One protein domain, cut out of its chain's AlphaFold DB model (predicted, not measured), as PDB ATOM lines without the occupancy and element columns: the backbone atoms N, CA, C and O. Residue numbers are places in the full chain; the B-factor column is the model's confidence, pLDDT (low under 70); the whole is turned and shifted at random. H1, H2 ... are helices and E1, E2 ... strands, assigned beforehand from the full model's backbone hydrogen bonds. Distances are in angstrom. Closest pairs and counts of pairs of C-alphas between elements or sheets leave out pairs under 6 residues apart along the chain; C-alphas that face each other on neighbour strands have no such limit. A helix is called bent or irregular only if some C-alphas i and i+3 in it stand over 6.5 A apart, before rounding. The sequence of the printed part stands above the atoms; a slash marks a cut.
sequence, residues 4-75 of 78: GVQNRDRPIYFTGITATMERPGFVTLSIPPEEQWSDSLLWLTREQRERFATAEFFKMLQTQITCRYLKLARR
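AT A GLANCE: This is residues 4 to 75 of the 78 residues of the protein "Integrase/recombinase Y4QK" of Rhodopirellula maiorica SM1 (UniProt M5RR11). Two separate strand hairpins, E3 with E4 and E1 with E2, lie towards opposite ends of an open, elongated frame. The long helix H3 crosses the hairpin E3 E4 with its residues 61 to 73, while the short helices H1 and H2 lie at the other end, H1 packing on E2. The printed part has 72 residues, with four named strands followed by three named helices, E1 E2 E3 E4 H1 H2 H3; both two-stranded sheets are antiparallel and the class is mixed. It is only just loose, close to compact, with a radius of gyration of the C-alphas of 13.8 A and spans of 39 by 23 by 20 A.

IN THESE COORDINATES: E3, residues 18 to 23, measures 15.6 A, from C-alpha 18 at (-34.694, -35.917, -35.025); E4 is residues 26 to 30. E1 is residues 4 to 7 and E2 residues 10 to 14. H1 is residues 34 to 42, irregular, with C-alphas 36 and 39 7.8 A apart. H2 is residues 46 to 52. H3, residues 55 to 73, measures 26.8 A and ends with C-alpha 73 at (-39.661, -44.344, -24.486).

HOW THE PARTS SIT: The hairpin E3 and E4 has N 28 and O 20 within hydrogen-bond range at 2.8 A. The closest C-alphas of E4 and H3, Val 27 and Thr 66, are 6.2 A apart. The hairpin E1 and E2 has N 5 and O 12 within hydrogen-bond range at 2.8 A. The closest C-alphas of E2 and H1, Ile 12 and Ser 40, are 6.4 A apart. H1 and H2 are close but not clearly touching, Leu 41 and Arg 49 having the closest C-alphas at 6.5 A. H1 and H3 are apart. Every O i to N i+4 pair is within hydrogen-bond range in H2 and H3, and 3 of 5 in H1.

THE WHOLE: The farthest C-alphas, Asp 9 and Arg 23, are 41.2 A apart. The printed part has no cut, its links between named elements are tight, and no printed residue is under 70 in pLDDT.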
ATOM      1  N   GLY A   4     -21.577 -39.190 -33.421       91.88
ATOM      2  CA  GLY A   4     -20.157 -38.908 -33.234       91.88
ATOM      3  C   GLY A   4     -19.327 -39.864 -34.079       91.88
ATOM      4  O   GLY A   4     -19.485 -41.078 -33.954       91.88
ATOM      5  N   VAL A   5     -18.446 -39.329 -34.918       91.25
ATOM      6  CA  VAL A   5     -17.452 -40.099 -35.669       91.25
ATOM      7  C   VAL A   5     -16.085 -39.790 -35.089       91.25
ATOM      8  O   VAL A   5     -15.656 -38.639 -35.093       91.25
ATOM      9  N   GLN A   6     -15.391 -40.808 -34.586       91.88
ATOM     10  CA  GLN A   6     -14.017 -40.633 -34.130       91.88
ATOM     11  C   GLN A   6     -13.112 -40.419 -35.346       91.88
ATOM     12  O   GLN A   6     -13.034 -41.285 -36.219       91.88
ATOM     13  N   ASN A   7     -12.412 -39.288 -35.399       90.50
ATOM     14  CA  ASN A   7     -11.398 -39.043 -36.412       90.50
ATOM     15  C   ASN A   7     -10.077 -38.657 -35.751       90.50
ATOM     16  O   ASN A   7      -9.974 -37.572 -35.192       90.50
ATOM     17  N   ARG A   8      -9.078 -39.547 -35.841       85.12
ATOM     18  CA  ARG A   8      -7.729 -39.388 -35.271       85.12
ATOM     19  C   ARG A   8      -7.765 -38.746 -33.877       85.12
ATOM     20  O   ARG A   8      -8.066 -39.433 -32.903       85.12
ATOM     21  N   ASP A   9      -7.544 -37.438 -33.823       84.44
ATOM     22  CA  ASP A   9      -7.334 -36.649 -32.612       84.44
ATOM     23  C   ASP A   9      -8.617 -36.032 -32.033       84.44
ATOM     24  O   ASP A   9      -8.603 -35.548 -30.902       84.44
ATOM     25  N   ARG A  10      -9.740 -36.031 -32.771       88.50
ATOM     26  CA  ARG A  10     -11.003 -35.457 -32.279       88.50
ATOM     27  C   ARG A  10     -12.268 -36.134 -32.816       88.50
ATOM     28  O   ARG A  10     -12.320 -36.553 -33.974       88.50
ATOM     29  N   PRO A  11     -13.338 -36.195 -32.010       93.25
ATOM     30  CA  PRO A  11     -14.647 -36.570 -32.518       93.25
ATOM     31  C   PRO A  11     -15.212 -35.466 -33.422       93.25
ATOM     32  O   PRO A  11     -15.087 -34.275 -33.137       93.25
ATOM     33  N   ILE A  12     -15.866 -35.875 -34.505       93.81
ATOM     34  CA  ILE A  12     -16.658 -35.014 -35.385       93.81
ATOM     35  C   ILE A  12     -18.126 -35.329 -35.132       93.81
ATOM     36  O   ILE A  12     -18.522 -36.498 -35.121       93.81
ATOM     37  N   TYR A  13     -18.933 -34.293 -34.927       93.12
ATOM     38  CA  TYR A  13     -20.343 -34.443 -34.590       93.12
ATOM     39  C   TYR A  13     -21.246 -34.036 -35.753       93.12
ATOM     40  O   TYR A  13     -21.072 -32.983 -36.366       93.12
ATOM     41  N   PHE A  14     -22.242 -34.877 -36.014       92.31
ATOM     42  CA  PHE A  14     -23.295 -34.657 -36.999       92.31
ATOM     43  C   PHE A  14     -24.619 -34.540 -36.247       92.31
ATOM     44  O   PHE A  14     -25.120 -35.506 -35.661       92.31
ATOM     45  N   THR A  15     -25.140 -33.317 -36.187       92.75
ATOM     46  CA  THR A  15     -26.323 -32.934 -35.406       92.75
ATOM     47  C   THR A  15     -27.538 -32.721 -36.307       92.75
ATOM     48  O   THR A  15     -27.434 -32.771 -37.526       92.75
ATOM     49  N   GLY A  16     -28.699 -32.456 -35.710       91.94
ATOM     50  CA  GLY A  16     -29.925 -32.137 -36.454       91.94
ATOM     51  C   GLY A  16     -30.802 -33.346 -36.772       91.94
ATOM     52  O   GLY A  16     -31.909 -33.169 -37.262       91.94
ATOM     53  N   ILE A  17     -30.366 -34.562 -36.431       92.25
ATOM     54  CA  ILE A  17     -31.211 -35.751 -36.570       92.25
ATOM     55  C   ILE A  17     -32.288 -35.727 -35.495       92.25
ATOM     56  O   ILE A  17     -31.981 -35.690 -34.294       92.25
ATOM     57  N   THR A  18     -33.540 -35.818 -35.916       92.81
ATOM     58  CA  THR A  18     -34.694 -35.917 -35.025       92.81
ATOM     59  C   THR A  18     -35.360 -37.282 -35.168       92.81
ATOM     60  O   THR A  18     -35.238 -37.970 -36.183       92.81
ATOM     61  N   ALA A  19     -36.010 -37.707 -34.087       92.75
ATOM     62  CA  ALA A  19     -36.786 -38.932 -34.031       92.75
ATOM     63  C   ALA A  19     -38.096 -38.616 -33.313       92.75
ATOM     64  O   ALA A  19     -38.057 -38.061 -32.213       92.75
ATOM     65  N   THR A  20     -39.223 -38.956 -33.925       93.19
ATOM     66  CA  THR A  20     -40.556 -38.820 -33.328       93.19
ATOM     67  C   THR A  20     -41.294 -40.148 -33.413       93.19
ATOM     68  O   THR A  20     -40.934 -41.029 -34.195       93.19
ATOM     69  N   MET A  21     -42.313 -40.325 -32.576       92.88
ATOM     70  CA  MET A  21     -43.152 -41.520 -32.581       92.88
ATOM     71  C   MET A  21     -44.614 -41.096 -32.594       92.88
ATOM     72  O   MET A  21     -45.227 -40.924 -31.548       92.88
ATOM     73  N   GLU A  22     -45.157 -40.935 -33.798       87.12
ATOM     74  CA  GLU A  22     -46.563 -40.566 -34.014       87.12
ATOM     75  C   GLU A  22     -47.523 -41.699 -33.618       87.12
ATOM     76  O   GLU A  22     -48.695 -41.471 -33.326       87.12
ATOM     77  N   ARG A  23     -47.042 -42.951 -33.642       88.56
ATOM     78  CA  ARG A  23     -47.806 -44.144 -33.257       88.56
ATOM     79  C   ARG A  23     -46.938 -45.076 -32.418       88.56
ATOM     80  O   ARG A  23     -45.762 -45.233 -32.749       88.56
ATOM     81  N   PRO A  24     -47.485 -45.750 -31.390       87.19
ATOM     82  CA  PRO A  24     -46.709 -46.656 -30.547       87.19
ATOM     83  C   PRO A  24     -45.922 -47.688 -31.363       87.19
ATOM     84  O   PRO A  24     -46.490 -48.454 -32.138       87.19
ATOM     85  N   GLY A  25     -44.598 -47.693 -31.198       86.56
ATOM     86  CA  GLY A  25     -43.694 -48.611 -31.897       86.56
ATOM     87  C   GLY A  25     -43.251 -48.171 -33.298       86.56
ATOM     88  O   GLY A  25     -42.340 -48.789 -33.844       86.56
ATOM     89  N   PHE A  26     -43.815 -47.097 -33.858       88.94
ATOM     90  CA  PHE A  26     -43.443 -46.560 -35.170       88.94
ATOM     91  C   PHE A  26     -42.646 -45.268 -35.010       88.94
ATOM     92  O   PHE A  26     -43.199 -44.222 -34.681       88.94
ATOM     93  N   VAL A  27     -41.336 -45.351 -35.251       91.94
ATOM     94  CA  VAL A  27     -40.423 -44.208 -35.147       91.94
ATOM     95  C   VAL A  27     -40.173 -43.614 -36.528       91.94
ATOM     96  O   VAL A  27     -39.698 -44.307 -37.428       91.94
ATOM     97  N   THR A  28     -40.444 -42.321 -36.670       93.00
ATOM     98  CA  THR A  28     -40.077 -41.523 -37.840       93.00
ATOM     99  C   THR A  28     -38.740 -40.852 -37.572       93.00
ATOM    100  O   THR A  28     -38.574 -40.179 -36.554       93.00
ATOM    101  N   LEU A  29     -37.779 -41.031 -38.480       91.94
ATOM    102  CA  LEU A  29     -36.481 -40.363 -38.420       91.94
ATOM    103  C   LEU A  29     -36.402 -39.287 -39.489       91.94
ATOM    104  O   LEU A  29     -36.620 -39.572 -40.665       91.94
ATOM    105  N   SER A  30     -36.029 -38.079 -39.084       91.94
ATOM    106  CA  SER A  30     -35.671 -37.015 -40.015       91.94
ATOM    107  C   SER A  30     -34.171 -36.789 -39.923       91.94
ATOM    108  O   SER A  30     -33.638 -36.389 -38.885       91.94
ATOM    109  N   ILE A  31     -33.486 -37.109 -41.014       87.44
ATOM    110  CA  ILE A  31     -32.060 -36.859 -41.189       87.44
ATOM    111  C   ILE A  31     -31.947 -35.567 -42.003       87.44
ATOM    112  O   ILE A  31     -32.640 -35.452 -43.017       87.44
ATOM    113  N   PRO A  32     -31.151 -34.582 -41.554       88.94
ATOM    114  CA  PRO A  32     -30.979 -33.350 -42.304       88.94
ATOM    115  C   PRO A  32     -30.308 -33.625 -43.657       88.94
ATOM    116  O   PRO A  32     -29.619 -34.637 -43.810       88.94
ATOM    117  N   PRO A  33     -30.498 -32.728 -44.635       87.19
ATOM    118  CA  PRO A  33     -29.806 -32.823 -45.912       87.19
ATOM    119  C   PRO A  33     -28.280 -32.754 -45.712       87.19
ATOM    120  O   PRO A  33     -27.796 -32.160 -44.742       87.19
ATOM    121  N   GLU A  34     -27.522 -33.380 -46.616       84.06
ATOM    122  CA  GLU A  34     -26.062 -33.519 -46.499       84.06
ATOM    123  C   GLU A  34     -25.357 -32.158 -46.410       84.06
ATOM    124  O   GLU A  34     -24.372 -32.001 -45.689       84.06
ATOM    125  N   GLU A  35     -25.916 -31.144 -47.069       88.31
ATOM    126  CA  GLU A  35     -25.409 -29.778 -47.108       88.31
ATOM    127  C   GLU A  35     -25.276 -29.178 -45.704       88.31
ATOM    128  O   GLU A  35     -24.328 -28.439 -45.433       88.31
ATOM    129  N   GLN A  36     -26.164 -29.555 -44.778       90.69
ATOM    130  CA  GLN A  36     -26.110 -29.122 -43.381       90.69
ATOM    131  C   GLN A  36     -24.902 -29.708 -42.628       90.69
ATOM    132  O   GLN A  36     -24.519 -29.214 -41.567       90.69
ATOM    133  N   TRP A  37     -24.288 -30.759 -43.167       91.38
ATOM    134  CA  TRP A  37     -23.096 -31.405 -42.630       91.38
ATOM    135  C   TRP A  37     -21.837 -31.143 -43.450       91.38
ATOM    136  O   TRP A  37     -20.793 -31.681 -43.086       91.38
ATOM    137  N   SER A  38     -21.897 -30.317 -44.499       89.69
ATOM    138  CA  SER A  38     -20.769 -30.019 -45.398       89.69
ATOM    139  C   SER A  38     -19.462 -29.762 -44.647       89.69
ATOM    140  O   SER A  38     -18.450 -30.412 -44.922       89.69
ATOM    141  N   ASP A  39     -19.497 -28.894 -43.633       90.44
ATOM    142  CA  ASP A  39     -18.324 -28.570 -42.820       90.44
ATOM    143  C   ASP A  39     -17.805 -29.791 -42.055       90.44
ATOM    144  O   ASP A  39     -16.620 -30.108 -42.117       90.44
ATOM    145  N   SER A  40     -18.685 -30.533 -41.377       91.56
ATOM    146  CA  SER A  40     -18.329 -31.764 -40.656       91.56
ATOM    147  C   SER A  40     -17.772 -32.845 -41.588       91.56
ATOM    148  O   SER A  40     -16.818 -33.539 -41.237       91.56
ATOM    149  N   LEU A  41     -18.320 -32.968 -42.799       90.94
ATOM    150  CA  LEU A  41     -17.883 -33.927 -43.810       90.94
ATOM    151  C   LEU A  41     -16.495 -33.600 -44.359       90.94
ATOM    152  O   LEU A  41     -15.809 -34.514 -44.815       90.94
ATOM    153  N   LEU A  42     -16.070 -32.330 -44.372       91.06
ATOM    154  CA  LEU A  42     -14.707 -31.924 -44.764       91.06
ATOM    155  C   LEU A  42     -13.647 -32.413 -43.782       91.06
ATOM    156  O   LEU A  42     -12.505 -32.636 -44.177       91.06
ATOM    157  N   TRP A  43     -14.027 -32.631 -42.527       91.81
ATOM    158  CA  TRP A  43     -13.112 -33.136 -41.514       91.81
ATOM    159  C   TRP A  43     -12.957 -34.654 -41.538       91.81
ATOM    160  O   TRP A  43     -12.046 -35.152 -40.888       91.81
ATOM    161  N   LEU A  44     -13.814 -35.398 -42.241       91.12
ATOM    162  CA  LEU A  44     -13.700 -36.853 -42.342       91.12
ATOM    163  C   LEU A  44     -12.522 -37.268 -43.229       91.12
ATOM    164  O   LEU A  44     -12.171 -36.590 -44.195       91.12
ATOM    165  N   THR A  45     -11.948 -38.442 -42.954       91.62
ATOM    166  CA  THR A  45     -11.081 -39.085 -43.948       91.62
ATOM    167  C   THR A  45     -11.901 -39.484 -45.175       91.62
ATOM    168  O   THR A  45     -13.120 -39.659 -45.103       91.62
ATOM    169  N   ARG A  46     -11.231 -39.681 -46.314       91.00
ATOM    170  CA  ARG A  46     -11.886 -40.144 -47.543       91.00
ATOM    171  C   ARG A  46     -12.699 -41.424 -47.321       91.00
ATOM    172  O   ARG A  46     -13.861 -41.463 -47.700       91.00
ATOM    173  N   GLU A  47     -12.119 -42.421 -46.656       90.69
ATOM    174  CA  GLU A  47     -12.790 -43.694 -46.356       90.69
ATOM    175  C   GLU A  47     -14.039 -43.493 -45.481       90.69
ATOM    176  O   GLU A  47     -15.096 -44.068 -45.734       90.69
ATOM    177  N   GLN A  48     -13.952 -42.634 -44.460       91.19
ATOM    178  CA  GLN A  48     -15.099 -42.310 -43.614       91.19
ATOM    179  C   GLN A  48     -16.203 -41.607 -44.408       91.19
ATOM    180  O   GLN A  48     -17.373 -41.946 -44.250       91.19
ATOM    181  N   ARG A  49     -15.838 -40.657 -45.276       90.25
ATOM    182  CA  ARG A  49     -16.783 -39.947 -46.140       90.25
ATOM    183  C   ARG A  49     -17.458 -40.891 -47.138       90.25
ATOM    184  O   ARG A  49     -18.671 -40.833 -47.285       90.25
ATOM    185  N   GLU A  50     -16.706 -41.786 -47.776       90.94
ATOM    186  CA  GLU A  50     -17.258 -42.780 -48.708       90.94
ATOM    187  C   GLU A  50     -18.307 -43.667 -48.025       90.94
ATOM    188  O   GLU A  50     -19.343 -43.956 -48.616       90.94
ATOM    189  N   ARG A  51     -18.105 -44.021 -46.748       88.62
ATOM    190  CA  ARG A  51     -19.096 -44.771 -45.959       88.62
ATOM    191  C   ARG A  51     -20.365 -43.978 -45.647       88.62
ATOM    192  O   ARG A  51     -21.417 -44.592 -45.541       88.62
ATOM    193  N   PHE A  52     -20.295 -42.656 -45.494       86.69
ATOM    194  CA  PHE A  52     -21.489 -41.823 -45.277       86.69
ATOM    195  C   PHE A  52     -22.422 -41.815 -46.493       86.69
ATOM    196  O   PHE A  52     -23.634 -41.720 -46.326       86.69
ATOM    197  N   ALA A  53     -21.866 -41.979 -47.694       82.25
ATOM    198  CA  ALA A  53     -22.621 -42.011 -48.941       82.25
ATOM    199  C   ALA A  53     -23.290 -43.372 -49.228       82.25
ATOM    200  O   ALA A  53     -23.939 -43.528 -50.263       82.25
ATOM    201  N   THR A  54     -23.142 -44.377 -48.352       88.75
ATOM    202  CA  THR A  54     -23.696 -45.717 -48.594       88.75
ATOM    203  C   THR A  54     -25.070 -45.914 -47.964       88.75
ATOM    204  O   THR A  54     -25.376 -45.426 -46.874       88.75
ATOM    205  N   ALA A  55     -25.910 -46.715 -48.622       87.69
ATOM    206  CA  ALA A  55     -27.218 -47.084 -48.088       87.69
ATOM    207  C   ALA A  55     -27.101 -47.874 -46.770       87.69
ATOM    208  O   ALA A  55     -27.968 -47.779 -45.898       87.69
ATOM    209  N   GLU A  56     -26.027 -48.646 -46.601       90.88
ATOM    210  CA  GLU A  56     -25.728 -49.410 -45.392       90.88
ATOM    211  C   GLU A  56     -25.575 -48.505 -44.170       90.88
ATOM    212  O   GLU A  56     -26.061 -48.848 -43.090       90.88
ATOM    213  N   PHE A  57     -24.947 -47.338 -44.332       88.38
ATOM    214  CA  PHE A  57     -24.797 -46.374 -43.250       88.38
ATOM    215  C   PHE A  57     -26.154 -45.846 -42.776       88.38
ATOM    216  O   PHE A  57     -26.444 -45.883 -41.578       88.38
ATOM    217  N   PHE A  58     -27.029 -45.448 -43.704       86.12
ATOM    218  CA  PHE A  58     -28.370 -44.969 -43.366       86.12
ATOM    219  C   PHE A  58     -29.241 -46.056 -42.729       86.12
ATOM    220  O   PHE A  58     -29.914 -45.793 -41.731       86.12
ATOM    221  N   LYS A  59     -29.172 -47.300 -43.223       90.69
ATOM    222  CA  LYS A  59     -29.857 -48.446 -42.598       90.69
ATOM    223  C   LYS A  59     -29.366 -48.680 -41.170       90.69
ATOM    224  O   LYS A  59     -30.175 -48.822 -40.255       90.69
ATOM    225  N   MET A  60     -28.049 -48.674 -40.965       91.25
ATOM    226  CA  MET A  60     -27.449 -48.822 -39.642       91.25
ATOM    227  C   MET A  60     -27.916 -47.709 -38.697       91.25
ATOM    228  O   MET A  60     -28.326 -48.001 -37.571       91.25
ATOM    229  N   LEU A  61     -27.891 -46.447 -39.140       89.69
ATOM    230  CA  LEU A  61     -28.393 -45.317 -38.357       89.69
ATOM    231  C   LEU A  61     -29.858 -45.499 -37.988       89.69
ATOM    232  O   LEU A  61     -30.205 -45.353 -36.816       89.69
ATOM    233  N   GLN A  62     -30.698 -45.869 -38.955       90.50
ATOM    234  CA  GLN A  62     -32.118 -46.070 -38.722       90.50
ATOM    235  C   GLN A  62     -32.363 -47.125 -37.644       90.50
ATOM    236  O   GLN A  62     -33.097 -46.865 -36.689       90.50
ATOM    237  N   THR A  63     -31.704 -48.283 -37.738       92.31
ATOM    238  CA  THR A  63     -31.810 -49.339 -36.727       92.31
ATOM    239  C   THR A  63     -31.332 -48.855 -35.359       92.31
ATOM    240  O   THR A  63     -32.057 -48.982 -34.373       92.31
ATOM    241  N   GLN A  64     -30.137 -48.268 -35.277       92.62
ATOM    242  CA  GLN A  64     -29.540 -47.878 -33.997       92.62
ATOM    243  C   GLN A  64     -30.333 -46.771 -33.297       92.62
ATOM    244  O   GLN A  64     -30.577 -46.853 -32.090       92.62
ATOM    245  N   ILE A  65     -30.765 -45.757 -34.045       91.69
ATOM    246  CA  ILE A  65     -31.557 -44.649 -33.512       91.69
ATOM    247  C   ILE A  65     -32.924 -45.153 -33.053       91.69
ATOM    248  O   ILE A  65     -33.314 -44.876 -31.919       91.69
ATOM    249  N   THR A  66     -33.610 -45.953 -33.872       92.19
ATOM    250  CA  THR A  66     -34.921 -46.527 -33.526       92.19
ATOM    251  C   THR A  66     -34.835 -47.380 -32.263       92.19
ATOM    252  O   THR A  66     -35.610 -47.189 -31.328       92.19
ATOM    253  N   CYS A  67     -33.850 -48.282 -32.179       92.00
ATOM    254  CA  CYS A  67     -33.657 -49.121 -30.998       92.00
ATOM    255  C   CYS A  67     -33.407 -48.294 -29.732       92.00
ATOM    256  O   CYS A  67     -33.946 -48.620 -28.674       92.00
ATOM    257  N   ARG A  68     -32.588 -47.240 -29.812       90.62
ATOM    258  CA  ARG A  68     -32.317 -46.358 -28.667       90.62
ATOM    259  C   ARG A  68     -33.557 -45.565 -28.271       90.62
ATOM    260  O   ARG A  68     -33.882 -45.531 -27.088       90.62
ATOM    261  N   TYR A  69     -34.263 -44.994 -29.242       91.25
ATOM    262  CA  TYR A  69     -35.476 -44.219 -29.010       91.25
ATOM    263  C   TYR A  69     -36.555 -45.058 -28.317       91.25
ATOM    264  O   TYR A  69     -37.038 -44.682 -27.253       91.25
ATOM    265  N   LEU A  70     -36.862 -46.249 -28.843       90.81
ATOM    266  CA  LEU A  70     -37.866 -47.142 -28.252       90.81
ATOM    267  C   LEU A  70     -37.474 -47.630 -26.851       90.81
ATOM    268  O   LEU A  70     -38.333 -47.775 -25.984       90.81
ATOM    269  N   LYS A  71     -36.180 -47.876 -26.600       90.38
ATOM    270  CA  LYS A  71     -35.693 -48.228 -25.256       90.38
ATOM    271  C   LYS A  71     -35.888 -47.088 -24.256       90.38
ATOM    272  O   LYS A  71     -36.204 -47.371 -23.106       90.38
ATOM    273  N   LEU A  72     -35.681 -45.839 -24.673       87.38
ATOM    274  CA  LEU A  72     -35.888 -44.665 -23.823       87.38
ATOM    275  C   LEU A  72     -37.376 -44.410 -23.575       87.38
ATOM    276  O   LEU A  72     -37.759 -44.234 -22.424       87.38
ATOM    277  N   ALA A  73     -38.213 -44.502 -24.611       84.69
ATOM    278  CA  ALA A  73     -39.661 -44.344 -24.486       84.69
ATOM    279  C   ALA A  73     -40.277 -45.363 -23.510       84.69
ATOM    280  O   ALA A  73     -41.138 -45.018 -22.716       84.69
ATOM    281  N   ARG A  74     -39.779 -46.608 -23.489       80.25
ATOM    282  CA  ARG A  74     -40.209 -47.630 -22.513       80.25
ATOM    283  C   ARG A  74     -39.786 -47.346 -21.068       80.25
ATOM    284  O   ARG A  74     -40.321 -47.969 -20.159       80.25
ATOM    285  N   ARG A  75     -38.774 -46.500 -20.852       75.81
ATOM    286  CA  ARG A  75     -38.225 -46.177 -19.523       75.81
ATOM    287  C   ARG A  75     -38.844 -44.931 -18.901       75.81
ATOM    288  O   ARG A  75     -38.576 -44.684 -17.732       75.81
TER     289      ARG A  75